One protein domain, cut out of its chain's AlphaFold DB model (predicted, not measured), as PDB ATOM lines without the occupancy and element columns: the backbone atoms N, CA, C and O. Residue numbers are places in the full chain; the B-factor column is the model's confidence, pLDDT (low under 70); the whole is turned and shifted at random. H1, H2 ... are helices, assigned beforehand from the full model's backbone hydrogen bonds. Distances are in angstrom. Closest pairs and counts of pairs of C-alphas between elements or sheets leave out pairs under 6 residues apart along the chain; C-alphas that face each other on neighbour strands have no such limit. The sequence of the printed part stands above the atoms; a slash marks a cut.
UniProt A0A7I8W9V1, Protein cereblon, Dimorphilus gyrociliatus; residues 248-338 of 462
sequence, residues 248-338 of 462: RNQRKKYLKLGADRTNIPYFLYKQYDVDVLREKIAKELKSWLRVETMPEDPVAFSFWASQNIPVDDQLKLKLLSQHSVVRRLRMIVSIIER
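What this domain is: This is residues 248 to 338 of the 462 residues of the protein "Protein cereblon" of Dimorphilus gyrociliatus (UniProt A0A7I8W9V1). The body is a bundle of three helices, H3, H4 and H6, set side by side in a triangle and running the same way, with H5 beside H4 and H6, away from H3 and running back. H1 and H2 lie off the bundle and make one end of the longest axis. The printed part has 91 residues with six named helices, H1 to H6 in chain order, and no named strand; its class is all helix. It is only just compact, close to loose, with a radius of gyration of the C-alphas of 14.4 A and spans of 41 by 29 by 23 A.

How they stand to each other: H3, residues 274 to 289, touches H6, residues 325 to 336, at a steep tilt of 38 degrees, only just past shallow; the closest C-alphas, of Val 274 and Val 326, are 6.0 A apart. With residues 274 to 281 alone H3 touches H4, residues 298 to 308, at a shallow tilt of 30 degrees; the closest C-alphas, of Val 274 and Pro 298, are 7.2 A apart. H4 touches H6, the closest C-alphas being Val 299 and Val 325 at 5.7 A. H5, residues 313 to 321, is close to H6 but not clearly touching, with the C-alphas of Leu 319 and Arg 328 closest at 5.8 A. H1, residues 248 to 259, touches H2, residues 266 to 270, with residues 255 to 259 alone; the closest C-alphas, of Ala 259 and Tyr 266, are 5.2 A apart. H1 is apart from H3, H4, H5 and H6. Every O i to N i+4 pair is within hydrogen-bond range in H1, H2, H4, H5 and H6, and 11 of 12 in H3.

Where its parts are: H3 is the longest helix, 20.9 A from C-alpha 274 at (47.472, -34.749, -4.605) to C-alpha 289. H1 spans 16.3 A from C-alpha 248 at (56.698, -37.833, 3.340), H4 15.2 A, H5 12.0 A, and H6 16.2 A, ending at C-alpha 336 at (40.061, -20.641, -2.116); H2 is short.

The domain as a whole: The two C-alphas farthest apart, of Arg 261 and Arg 290, are 41.8 A apart. The printed part has no cut and no long link. Residues 290 and 292 are under 70 in pLDDT.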
ATOM      1  N   ARG A 248      56.836 -38.981   4.243       81.31
ATOM      2  CA  ARG A 248      56.698 -37.833   3.340       81.31
ATOM      3  C   ARG A 248      58.030 -37.202   2.910       81.31
ATOM      4  O   ARG A 248      58.212 -36.866   1.740       81.31
ATOM      5  N   ASN A 249      58.990 -37.096   3.829       84.38
ATOM      6  CA  ASN A 249      60.322 -36.554   3.535       84.38
ATOM      7  C   ASN A 249      61.100 -37.419   2.532       84.38
ATOM      8  O   ASN A 249      61.812 -36.892   1.677       84.38
ATOM      9  N   GLN A 250      60.932 -38.742   2.597       85.81
ATOM     10  CA  GLN A 250      61.548 -39.664   1.647       85.81
ATOM     11  C   GLN A 250      60.833 -39.611   0.299       85.81
ATOM     12  O   GLN A 250      61.496 -39.499  -0.731       85.81
ATOM     13  N   ARG A 251      59.492 -39.581   0.298       84.38
ATOM     14  CA  ARG A 251      58.690 -39.404  -0.924       84.38
ATOM     15  C   ARG A 251      59.128 -38.162  -1.704       84.38
ATOM     16  O   ARG A 251      59.436 -38.249  -2.890       84.38
ATOM     17  N   LYS A 252      59.302 -37.035  -1.007       83.56
ATOM     18  CA  LYS A 252      59.829 -35.783  -1.572       83.56
ATOM     19  C   LYS A 252      61.200 -35.948  -2.241       83.56
ATOM     20  O   LYS A 252      61.417 -35.388  -3.313       83.56
ATOM     21  N   LYS A 253      62.120 -36.701  -1.629       86.44
ATOM     22  CA  LYS A 253      63.460 -36.959  -2.187       86.44
ATOM     23  C   LYS A 253      63.376 -37.730  -3.507       86.44
ATOM     24  O   LYS A 253      64.023 -37.331  -4.470       86.44
ATOM     25  N   TYR A 254      62.558 -38.782  -3.561       84.88
ATOM     26  CA  TYR A 254      62.355 -39.565  -4.785       84.88
ATOM     27  C   TYR A 254      61.658 -38.761  -5.885       84.88
ATOM     28  O   TYR A 254      62.069 -38.852  -7.036       84.88
ATOM     29  N   LEU A 255      60.669 -37.925  -5.545       83.19
ATOM     30  CA  LEU A 255      60.045 -37.033  -6.529       83.19
ATOM     31  C   LEU A 255      61.031 -36.017  -7.101       83.19
ATOM     32  O   LEU A 255      60.985 -35.745  -8.294       83.19
ATOM     33  N   LYS A 256      61.922 -35.465  -6.269       86.25
ATOM     34  CA  LYS A 256      62.957 -34.537  -6.735       86.25
ATOM     35  C   LYS A 256      63.918 -35.230  -7.704       86.25
ATOM     36  O   LYS A 256      64.117 -34.733  -8.800       86.25
ATOM     37  N   LEU A 257      64.417 -36.411  -7.335       86.81
ATOM     38  CA  LEU A 257      65.298 -37.205  -8.196       86.81
ATOM     39  C   LEU A 257      64.613 -37.629  -9.505       86.81
ATOM     40  O   LEU A 257      65.252 -37.676 -10.550       86.81
ATOM     41  N   GLY A 258      63.318 -37.955  -9.445       84.62
ATOM     42  CA  GLY A 258      62.510 -38.255 -10.624       84.62
ATOM     43  C   GLY A 258      62.351 -37.038 -11.533       84.62
ATOM     44  O   GLY A 258      62.578 -37.155 -12.731       84.62
ATOM     45  N   ALA A 259      62.050 -35.868 -10.965       86.94
ATOM     46  CA  ALA A 259      61.950 -34.613 -11.705       86.94
ATOM     47  C   ALA A 259      63.280 -34.220 -12.370       86.94
ATOM     48  O   ALA A 259      63.261 -33.788 -13.516       86.94
ATOM     49  N   ASP A 260      64.423 -34.453 -11.712       87.00
ATOM     50  CA  ASP A 260      65.762 -34.204 -12.275       87.00
ATOM     51  C   ASP A 260      66.053 -35.059 -13.533       87.00
ATOM     52  O   ASP A 260      66.976 -34.760 -14.287       87.00
ATOM     53  N   ARG A 261      65.269 -36.120 -13.786       85.69
ATOM     54  CA  ARG A 261      65.329 -36.942 -15.011       85.69
ATOM     55  C   ARG A 261      64.368 -36.476 -16.106       85.69
ATOM     56  O   ARG A 261      64.230 -37.144 -17.126       85.69
ATOM     57  N   THR A 262      63.679 -35.365 -15.885       84.94
ATOM     58  CA  THR A 262      62.733 -34.762 -16.823       84.94
ATOM     59  C   THR A 262      63.158 -33.331 -17.131       84.94
ATOM     60  O   THR A 262      63.921 -32.727 -16.383       84.94
ATOM     61  N   ASN A 263      62.602 -32.745 -18.190       87.12
ATOM     62  CA  ASN A 263      62.809 -31.326 -18.502       87.12
ATOM     63  C   ASN A 263      61.916 -30.392 -17.664       87.12
ATOM     64  O   ASN A 263      61.839 -29.196 -17.937       87.12
ATOM     65  N   ILE A 264      61.210 -30.926 -16.662       84.44
ATOM     66  CA  ILE A 264      60.250 -30.185 -15.853       84.44
ATOM     67  C   ILE A 264      60.807 -30.015 -14.434       84.44
ATOM     68  O   ILE A 264      61.156 -30.994 -13.771       84.44
ATOM     69  N   PRO A 265      60.857 -28.783 -13.903       88.31
ATOM     70  CA  PRO A 265      61.378 -28.553 -12.566       88.31
ATOM     71  C   PRO A 265      60.462 -29.149 -11.488       88.31
ATOM     72  O   PRO A 265      59.235 -29.099 -11.575       88.31
ATOM     73  N   TYR A 266      61.063 -29.631 -10.392       86.69
ATOM     74  CA  TYR A 266      60.348 -30.255  -9.267       86.69
ATOM     75  C   TYR A 266      59.177 -29.416  -8.724       86.69
ATOM     76  O   TYR A 266      58.149 -29.966  -8.322       86.69
ATOM     77  N   PHE A 267      59.309 -28.084  -8.703       88.50
ATOM     78  CA  PHE A 267      58.242 -27.226  -8.188       88.50
ATOM     79  C   PHE A 267      56.952 -27.353  -9.005       88.50
ATOM     80  O   PHE A 267      55.890 -27.204  -8.411       88.50
ATOM     81  N   LEU A 268      57.026 -27.654 -10.309       88.81
ATOM     82  CA  LEU A 268      55.844 -27.815 -11.152       88.81
ATOM     83  C   LEU A 268      55.109 -29.106 -10.792       88.81
ATOM     84  O   LEU A 268      53.921 -29.052 -10.501       88.81
ATOM     85  N   TYR A 269      55.818 -30.235 -10.666       86.12
ATOM     86  CA  TYR A 269      55.236 -31.497 -10.185       86.12
ATOM     87  C   TYR A 269      54.543 -31.342  -8.832       86.12
ATOM     88  O   TYR A 269      53.447 -31.857  -8.627       86.12
ATOM     89  N   LYS A 270      55.151 -30.573  -7.923       87.06
ATOM     90  CA  LYS A 270      54.568 -30.279  -6.610       87.06
ATOM     91  C   LYS A 270      53.195 -29.596  -6.714       87.06
ATOM     92  O   LYS A 270      52.365 -29.807  -5.838       87.06
ATOM     93  N   GLN A 271      52.932 -28.808  -7.761       88.81
ATOM     94  CA  GLN A 271      51.624 -28.170  -7.962       88.81
ATOM     95  C   GLN A 271      50.526 -29.142  -8.439       88.81
ATOM     96  O   GLN A 271      49.359 -28.758  -8.484       88.81
ATOM     97  N   TYR A 272      50.874 -30.370  -8.827       89.44
ATOM     98  CA  TYR A 272      49.931 -31.421  -9.239       89.44
ATOM     99  C   TYR A 272      49.931 -32.610  -8.265       89.44
ATOM    100  O   TYR A 272      49.212 -33.585  -8.471       89.44
ATOM    101  N   ASP A 273      50.728 -32.541  -7.195       87.38
ATOM    102  CA  ASP A 273      50.778 -33.572  -6.165       87.38
ATOM    103  C   ASP A 273      49.509 -33.516  -5.301       87.38
ATOM    104  O   ASP A 273      49.206 -32.502  -4.667       87.38
ATOM    105  N   VAL A 274      48.765 -34.623  -5.290       90.25
ATOM    106  CA  VAL A 274      47.472 -34.749  -4.605       90.25
ATOM    107  C   VAL A 274      47.589 -34.471  -3.106       90.25
ATOM    108  O   VAL A 274      46.733 -33.784  -2.555       90.25
ATOM    109  N   ASP A 275      48.651 -34.952  -2.455       88.00
ATOM    110  CA  ASP A 275      48.830 -34.792  -1.011       88.00
ATOM    111  C   ASP A 275      49.127 -33.325  -0.673       88.00
ATOM    112  O   ASP A 275      48.586 -32.772   0.284       88.00
ATOM    113  N   VAL A 276      49.946 -32.658  -1.494       89.75
ATOM    114  CA  VAL A 276      50.239 -31.223  -1.341       89.75
ATOM    115  C   VAL A 276      48.985 -30.370  -1.550       89.75
ATOM    116  O   VAL A 276      48.738 -29.459  -0.759       89.75
ATOM    117  N   LEU A 277      48.203 -30.652  -2.596       93.56
ATOM    118  CA  LEU A 277      46.964 -29.925  -2.884       93.56
ATOM    119  C   LEU A 277      45.933 -30.127  -1.768       93.56
ATOM    120  O   LEU A 277      45.390 -29.147  -1.257       93.56
ATOM    121  N   ARG A 278      45.718 -31.378  -1.340       94.12
ATOM    122  CA  ARG A 278      44.804 -31.724  -0.245       94.12
ATOM    123  C   ARG A 278      45.174 -31.003   1.041       94.12
ATOM    124  O   ARG A 278      44.304 -30.409   1.660       94.12
ATOM    125  N   GLU A 279      46.442 -31.012   1.440       91.25
ATOM    126  CA  GLU A 279      46.873 -30.329   2.663       91.25
ATOM    127  C   GLU A 279      46.693 -28.815   2.604       91.25
ATOM    128  O   GLU A 279      46.313 -28.208   3.603       91.25
ATOM    129  N   LYS A 280      46.958 -28.204   1.444       92.50
ATOM    130  CA  LYS A 280      46.741 -26.769   1.247       92.50
ATOM    131  C   LYS A 280      45.266 -26.423   1.444       92.50
ATOM    132  O   LYS A 280      44.957 -25.546   2.239       92.50
ATOM    133  N   ILE A 281      44.372 -27.168   0.790       93.25
ATOM    134  CA  ILE A 281      42.922 -26.992   0.925       93.25
ATOM    135  C   ILE A 281      42.483 -27.264   2.364       93.25
ATOM    136  O   ILE A 281      41.796 -26.443   2.953       93.25
ATOM    137  N   ALA A 282      42.904 -28.380   2.958       91.56
ATOM    138  CA  ALA A 282      42.522 -28.759   4.314       91.56
ATOM    139  C   ALA A 282      42.959 -27.712   5.345       91.56
ATOM    140  O   ALA A 282      42.202 -27.411   6.260       91.56
ATOM    141  N   LYS A 283      44.154 -27.125   5.192       89.50
ATOM    142  CA  LYS A 283      44.628 -26.043   6.060       89.50
ATOM    143  C   LYS A 283      43.723 -24.814   5.965       89.50
ATOM    144  O   LYS A 283      43.324 -24.289   7.001       89.50
ATOM    145  N   GLU A 284      43.403 -24.382   4.748       87.06
ATOM    146  CA  GLU A 284      42.519 -23.238   4.516       87.06
ATOM    147  C   GLU A 284      41.116 -23.517   5.050       87.06
ATOM    148  O   GLU A 284      40.612 -22.768   5.876       87.06
ATOM    149  N   LEU A 285      40.506 -24.634   4.664       86.50
ATOM    150  CA  LEU A 285      39.168 -25.022   5.101       86.50
ATOM    151  C   LEU A 285      39.079 -25.207   6.621       86.50
ATOM    152  O   LEU A 285      38.114 -24.773   7.236       86.50
ATOM    153  N   LYS A 286      40.100 -25.777   7.270       84.12
ATOM    154  CA  LYS A 286      40.117 -25.935   8.733       84.12
ATOM    155  C   LYS A 286      40.106 -24.594   9.471       84.12
ATOM    156  O   LYS A 286      39.633 -24.550  10.603       84.12
ATOM    157  N   SER A 287      40.607 -23.522   8.852       80.62
ATOM    158  CA  SER A 287      40.640 -22.205   9.495       80.62
ATOM    159  C   SER A 287      39.248 -21.592   9.701       80.62
ATOM    160  O   SER A 287      39.065 -20.895  10.695       80.62
ATOM    161  N   TRP A 288      38.260 -21.915   8.851       74.25
ATOM    162  CA  TRP A 288      36.905 -21.338   8.922       74.25
ATOM    163  C   TRP A 288      35.762 -22.370   9.012       74.25
ATOM    164  O   TRP A 288      34.756 -22.092   9.655       74.25
ATOM    165  N   LEU A 289      35.907 -23.597   8.489       71.88
ATOM    166  CA  LEU A 289      34.825 -24.600   8.509       71.88
ATOM    167  C   LEU A 289      34.607 -25.268   9.877       71.88
ATOM    168  O   LEU A 289      33.539 -25.821  10.112       71.88
ATOM    169  N   ARG A 290      35.602 -25.280  10.777       69.38
ATOM    170  CA  ARG A 290      35.520 -25.932  12.110       69.38
ATOM    171  C   ARG A 290      34.984 -27.382  12.108       69.38
ATOM    172  O   ARG A 290      34.455 -27.840  13.112       69.38
ATOM    173  N   VAL A 291      35.132 -28.111  11.001       70.12
ATOM    174  CA  VAL A 291      34.656 -29.498  10.871       70.12
ATOM    175  C   VAL A 291      35.578 -30.450  11.638       70.12
ATOM    176  O   VAL A 291      36.804 -30.309  11.583       70.12
ATOM    177  N   GLU A 292      34.990 -31.425  12.339       67.19
ATOM    178  CA  GLU A 292      35.716 -32.387  13.180       67.19
ATOM    179  C   GLU A 292      36.620 -33.316  12.366       67.19
ATOM    180  O   GLU A 292      37.768 -33.570  12.741       67.19
ATOM    181  N   THR A 293      36.120 -33.810  11.230       79.88
ATOM    182  CA  THR A 293      36.834 -34.768  10.381       79.88
ATOM    183  C   THR A 293      36.678 -34.438   8.900       79.88
ATOM    184  O   THR A 293      35.641 -33.973   8.441       79.88
ATOM    185  N   MET A 294      37.742 -34.667   8.131       87.81
ATOM    186  CA  MET A 294      37.737 -34.519   6.676       87.81
ATOM    187  C   MET A 294      38.037 -35.877   6.041       87.81
ATOM    188  O   MET A 294      38.871 -36.607   6.587       87.81
ATOM    189  N   PRO A 295      37.453 -36.207   4.875       91.75
ATOM    190  CA  PRO A 295      37.737 -37.474   4.210       91.75
ATOM    191  C   PRO A 295      39.239 -37.677   3.944       91.75
ATOM    192  O   PRO A 295      39.962 -36.750   3.550       91.75
ATOM    193  N   GLU A 296      39.720 -38.900   4.169       89.38
ATOM    194  CA  GLU A 296      41.113 -39.279   3.898       89.38
ATOM    195  C   GLU A 296      41.359 -39.551   2.418       89.38
ATOM    196  O   GLU A 296      42.352 -39.079   1.859       89.38
ATOM    197  N   ASP A 297      40.438 -40.277   1.780       92.38
ATOM    198  CA  ASP A 297      40.516 -40.574   0.357       92.38
ATOM    199  C   ASP A 297      40.472 -39.273  -0.471       92.38
ATOM    200  O   ASP A 297      39.569 -38.451  -0.281       92.38
ATOM    201  N   PRO A 298      41.418 -39.055  -1.405       93.00
ATOM    202  CA  PRO A 298      41.474 -37.820  -2.176       93.00
ATOM    203  C   PRO A 298      40.251 -37.548  -3.053       93.00
ATOM    204  O   PRO A 298      39.909 -36.381  -3.254       93.00
ATOM    205  N   VAL A 299      39.604 -38.592  -3.586       94.12
ATOM    206  CA  VAL A 299      38.399 -38.436  -4.414       94.12
ATOM    207  C   VAL A 299      37.277 -37.912  -3.526       94.12
ATOM    208  O   VAL A 299      36.740 -36.836  -3.799       94.12
ATOM    209  N   ALA A 300      36.994 -38.610  -2.423       94.44
ATOM    210  CA  ALA A 300      35.985 -38.206  -1.450       94.44
ATOM    211  C   ALA A 300      36.256 -36.798  -0.894       94.44
ATOM    212  O   ALA A 300      35.352 -35.968  -0.849       94.44
ATOM    213  N   PHE A 301      37.514 -36.489  -0.561       95.00
ATOM    214  CA  PHE A 301      37.918 -35.161  -0.093       95.00
ATOM    215  C   PHE A 301      37.644 -34.076  -1.137       95.00
ATOM    216  O   PHE A 301      37.149 -33.006  -0.798       95.00
ATOM    217  N   SER A 302      37.949 -34.333  -2.412       96.19
ATOM    218  CA  SER A 302      37.742 -33.348  -3.478       96.19
ATOM    219  C   SER A 302      36.262 -33.018  -3.703       96.19
ATOM    220  O   SER A 302      35.931 -31.860  -3.960       96.19
ATOM    221  N   PHE A 303      35.366 -34.000  -3.565       96.00
ATOM    222  CA  PHE A 303      33.921 -33.786  -3.644       96.00
ATOM    223  C   PHE A 303      33.386 -33.086  -2.396       96.00
ATOM    224  O   PHE A 303      32.707 -32.068  -2.517       96.00
ATOM    225  N   TRP A 304      33.786 -33.539  -1.209       93.62
ATOM    226  CA  TRP A 304      33.444 -32.875   0.048       93.62
ATOM    227  C   TRP A 304      33.880 -31.399   0.063       93.62
ATOM    228  O   TRP A 304      33.110 -30.519   0.444       93.62
ATOM    229  N   ALA A 305      35.085 -31.096  -0.428       94.12
ATOM    230  CA  ALA A 305      35.564 -29.725  -0.553       94.12
ATOM    231  C   ALA A 305      34.765 -28.929  -1.599       94.12
ATOM    232  O   ALA A 305      34.445 -27.772  -1.349       94.12
ATOM    233  N   SER A 306      34.392 -29.543  -2.731       94.69
ATOM    234  CA  SER A 306      33.560 -28.902  -3.768       94.69
ATOM    235  C   SER A 306      32.173 -28.502  -3.253       94.69
ATOM    236  O   SER A 306      31.606 -27.525  -3.732       94.69
ATOM    237  N   GLN A 307      31.627 -29.233  -2.276       92.12
ATOM    238  CA  GLN A 307      30.365 -28.867  -1.634       92.12
ATOM    239  C   GLN A 307      30.492 -27.642  -0.737       92.12
ATOM    240  O   GLN A 307      29.605 -26.795  -0.728       92.12
ATOM    241  N   ASN A 308      31.576 -27.586   0.033       89.56
ATOM    242  CA  ASN A 308      31.753 -26.633   1.123       89.56
ATOM    243  C   ASN A 308      32.328 -25.283   0.682       89.56
ATOM    244  O   ASN A 308      32.399 -24.357   1.487       89.56
ATOM    245  N   ILE A 309      32.739 -25.149  -0.582       89.12
ATOM    246  CA  ILE A 309      33.132 -23.858  -1.145       89.12
ATOM    247  C   ILE A 309      31.903 -23.107  -1.687       89.12
ATOM    248  O   ILE A 309      31.128 -23.671  -2.466       89.12
ATOM    249  N   PRO A 310      31.706 -21.834  -1.303       86.38
ATOM    250  CA  PRO A 310      30.526 -21.071  -1.690       86.38
ATOM    251  C   PRO A 310      30.726 -20.436  -3.068       86.38
ATOM    252  O   PRO A 310      30.986 -19.246  -3.177       86.38
ATOM    253  N   VAL A 311      30.645 -21.250  -4.121       89.44
ATOM    254  CA  VAL A 311      30.757 -20.800  -5.519       89.44
ATOM    255  C   VAL A 311      29.419 -20.852  -6.251       89.44
ATOM    256  O   VAL A 311      28.490 -21.549  -5.828       89.44
ATOM    257  N   ASP A 312      29.330 -20.125  -7.363       89.50
ATOM    258  CA  ASP A 312      28.158 -20.129  -8.235       89.50
ATOM    259  C   ASP A 312      27.912 -21.502  -8.903       89.50
ATOM    260  O   ASP A 312      28.706 -22.449  -8.811       89.50
ATOM    261  N   ASP A 313      26.764 -21.616  -9.572       91.38
ATOM    262  CA  ASP A 313      26.316 -22.839 -10.244       91.38
ATOM    263  C   ASP A 313      27.272 -23.285 -11.349       91.38
ATOM    264  O   ASP A 313      27.533 -24.481 -11.493       91.38
ATOM    265  N   GLN A 314      27.804 -22.342 -12.128       90.38
ATOM    266  CA  GLN A 314      28.675 -22.645 -13.257       90.38
ATOM    267  C   GLN A 314      30.000 -23.223 -12.768       90.38
ATOM    268  O   GLN A 314      30.484 -24.221 -13.306       90.38
ATOM    269  N   LEU A 315      30.579 -22.645 -11.718       91.38
ATOM    270  CA  LEU A 315      31.778 -23.140 -11.061       91.38
ATOM    271  C   LEU A 315      31.536 -24.494 -10.391       91.38
ATOM    272  O   LEU A 315      32.357 -25.401 -10.575       91.38
ATOM    273  N   LYS A 316      30.403 -24.693  -9.698       94.25
ATOM    274  CA  LYS A 316      30.028 -26.017  -9.165       94.25
ATOM    275  C   LYS A 316      29.897 -27.058 -10.283       94.25
ATOM    276  O   LYS A 316      30.443 -28.155 -10.153       94.25
ATOM    277  N   LEU A 317      29.253 -26.727 -11.405       95.19
ATOM    278  CA  LEU A 317      29.137 -27.615 -12.569       95.19
ATOM    279  C   LEU A 317      30.503 -27.903 -13.207       95.19
ATOM    280  O   LEU A 317      30.784 -29.054 -13.548       95.19
ATOM    281  N   LYS A 318      31.392 -26.908 -13.313       95.31
ATOM    282  CA  LYS A 318      32.772 -27.112 -13.785       95.31
ATOM    283  C   LYS A 318      33.531 -28.060 -12.858       95.31
ATOM    284  O   LYS A 318      34.193 -28.966 -13.362       95.31
ATOM    285  N   LEU A 319      33.415 -27.920 -11.536       96.00
ATOM    286  CA  LEU A 319      34.025 -28.836 -10.560       96.00
ATOM    287  C   LEU A 319      33.464 -30.258 -10.676       96.00
ATOM    288  O   LEU A 319      34.230 -31.227 -10.678       96.00
ATOM    289  N   LEU A 320      32.144 -30.379 -10.836       96.56
ATOM    290  CA  LEU A 320      31.458 -31.650 -11.055       96.56
ATOM    291  C   LEU A 320      31.898 -32.305 -12.374       96.56
ATOM    292  O   LEU A 320      32.095 -33.515 -12.436       96.56
ATOM    293  N   SER A 321      32.116 -31.520 -13.430       95.88
ATOM    294  CA  SER A 321      32.531 -32.034 -14.740       95.88
ATOM    295  C   SER A 321      33.928 -32.659 -14.737       95.88
ATOM    296  O   SER A 321      34.213 -33.531 -15.560       95.88
ATOM    297  N   GLN A 322      34.791 -32.274 -13.789       95.62
ATOM    298  CA  GLN A 322      36.157 -32.780 -13.736       95.62
ATOM    299  C   GLN A 322      36.167 -34.285 -13.498       95.62
ATOM    300  O   GLN A 322      35.627 -34.773 -12.510       95.62
ATOM    301  N   HIS A 323      36.844 -35.016 -14.379       92.88
ATOM    302  CA  HIS A 323      37.065 -36.459 -14.265       92.88
ATOM    303  C   HIS A 323      38.363 -36.804 -13.523       92.88
ATOM    304  O   HIS A 323      38.724 -37.969 -13.437       92.88
ATOM    305  N   SER A 324      39.110 -35.808 -13.041       94.06
ATOM    306  CA  SER A 324      40.378 -36.008 -12.344       94.06
ATOM    307  C   SER A 324      40.401 -35.277 -11.016       94.06
ATOM    308  O   SER A 324      40.244 -34.053 -10.970       94.06
ATOM    309  N   VAL A 325      40.726 -36.018  -9.957       94.62
ATOM    310  CA  VAL A 325      40.940 -35.482  -8.609       94.62
ATOM    311  C   VAL A 325      41.957 -34.342  -8.613       94.62
ATOM    312  O   VAL A 325      41.729 -33.316  -7.987       94.62
ATOM    313  N   VAL A 326      43.064 -34.480  -9.351       93.81
ATOM    314  CA  VAL A 326      44.124 -33.458  -9.393       93.81
ATOM    315  C   VAL A 326      43.584 -32.152  -9.966       93.81
ATOM    316  O   VAL A 326      43.792 -31.093  -9.379       93.81
ATOM    317  N   ARG A 327      42.864 -32.222 -11.093       93.88
ATOM    318  CA  ARG A 327      42.292 -31.035 -11.738       93.88
ATOM    319  C   ARG A 327      41.230 -30.388 -10.853       93.88
ATOM    320  O   ARG A 327      41.286 -29.180 -10.641       93.88
ATOM    321  N   ARG A 328      40.355 -31.196 -10.246       96.31
ATOM    322  CA  ARG A 328      39.344 -30.735  -9.284       96.31
ATOM    323  C   ARG A 328      39.985 -30.020  -8.090       96.31
ATOM    324  O   ARG A 328      39.618 -28.892  -7.791       96.31
ATOM    325  N   LEU A 329      41.002 -30.614  -7.458       95.75
ATOM    326  CA  LEU A 329      41.719 -30.000  -6.332       95.75
ATOM    327  C   LEU A 329      42.456 -28.717  -6.738       95.75
ATOM    328  O   LEU A 329      42.465 -27.758  -5.975       95.75
ATOM    329  N   ARG A 330      43.053 -28.656  -7.934       94.56
ATOM    330  CA  ARG A 330      43.695 -27.427  -8.427       94.56
ATOM    331  C   ARG A 330      42.698 -26.292  -8.628       94.56
ATOM    332  O   ARG A 330      42.992 -25.172  -8.221       94.56
ATOM    333  N   MET A 331      41.533 -26.585  -9.202       94.38
ATOM    334  CA  MET A 331      40.454 -25.602  -9.321       94.38
ATOM    335  C   MET A 331      40.018 -25.103  -7.943       94.38
ATOM    336  O   MET A 331      39.938 -23.898  -7.734       94.38
ATOM    337  N   ILE A 332      39.827 -26.008  -6.976       94.50
ATOM    338  CA  ILE A 332      39.485 -25.636  -5.595       94.50
ATOM    339  C   ILE A 332      40.567 -24.737  -4.990       94.50
ATOM    340  O   ILE A 332      40.232 -23.711  -4.414       94.50
ATOM    341  N   VAL A 333      41.854 -25.069  -5.152       93.12
ATOM    342  CA  VAL A 333      42.965 -24.216  -4.692       93.12
ATOM    343  C   VAL A 333      42.888 -22.817  -5.310       93.12
ATOM    344  O   VAL A 333      43.005 -21.830  -4.594       93.12
ATOM    345  N   SER A 334      42.658 -22.735  -6.619       90.25
ATOM    346  CA  SER A 334      42.537 -21.465  -7.342       90.25
ATOM    347  C   SER A 334      41.394 -20.597  -6.804       90.25
ATOM    348  O   SER A 334      41.558 -19.390  -6.637       90.25
ATOM    349  N   ILE A 335      40.266 -21.231  -6.461       89.25
ATOM    350  CA  ILE A 335      39.100 -20.579  -5.859       89.25
ATOM    351  C   ILE A 335      39.443 -20.077  -4.450       89.25
ATOM    352  O   ILE A 335      39.347 -18.879  -4.191       89.25
ATOM    353  N   ILE A 336      39.887 -20.963  -3.546       87.75
ATOM    354  CA  ILE A 336      40.061 -20.641  -2.116       87.75
ATOM    355  C   ILE A 336      41.154 -19.605  -1.833       87.75
ATOM    356  O   ILE A 336      41.103 -18.960  -0.788       87.75
ATOM    357  N   GLU A 337      42.135 -19.462  -2.728       84.12
ATOM    358  CA  GLU A 337      43.232 -18.499  -2.579       84.12
ATOM    359  C   GLU A 337      42.843 -17.057  -2.917       84.12
ATOM    360  O   GLU A 337      43.607 -16.147  -2.601       84.12
ATOM    361  N   ARG A 338      41.710 -16.842  -3.594       77.62
ATOM    362  CA  ARG A 338      41.402 -15.548  -4.219       77.62
ATOM    363  C   ARG A 338      40.149 -14.864  -3.704       77.62
ATOM    364  O   ARG A 338      40.038 -13.660  -3.877       77.62
TER     365      ARG A 338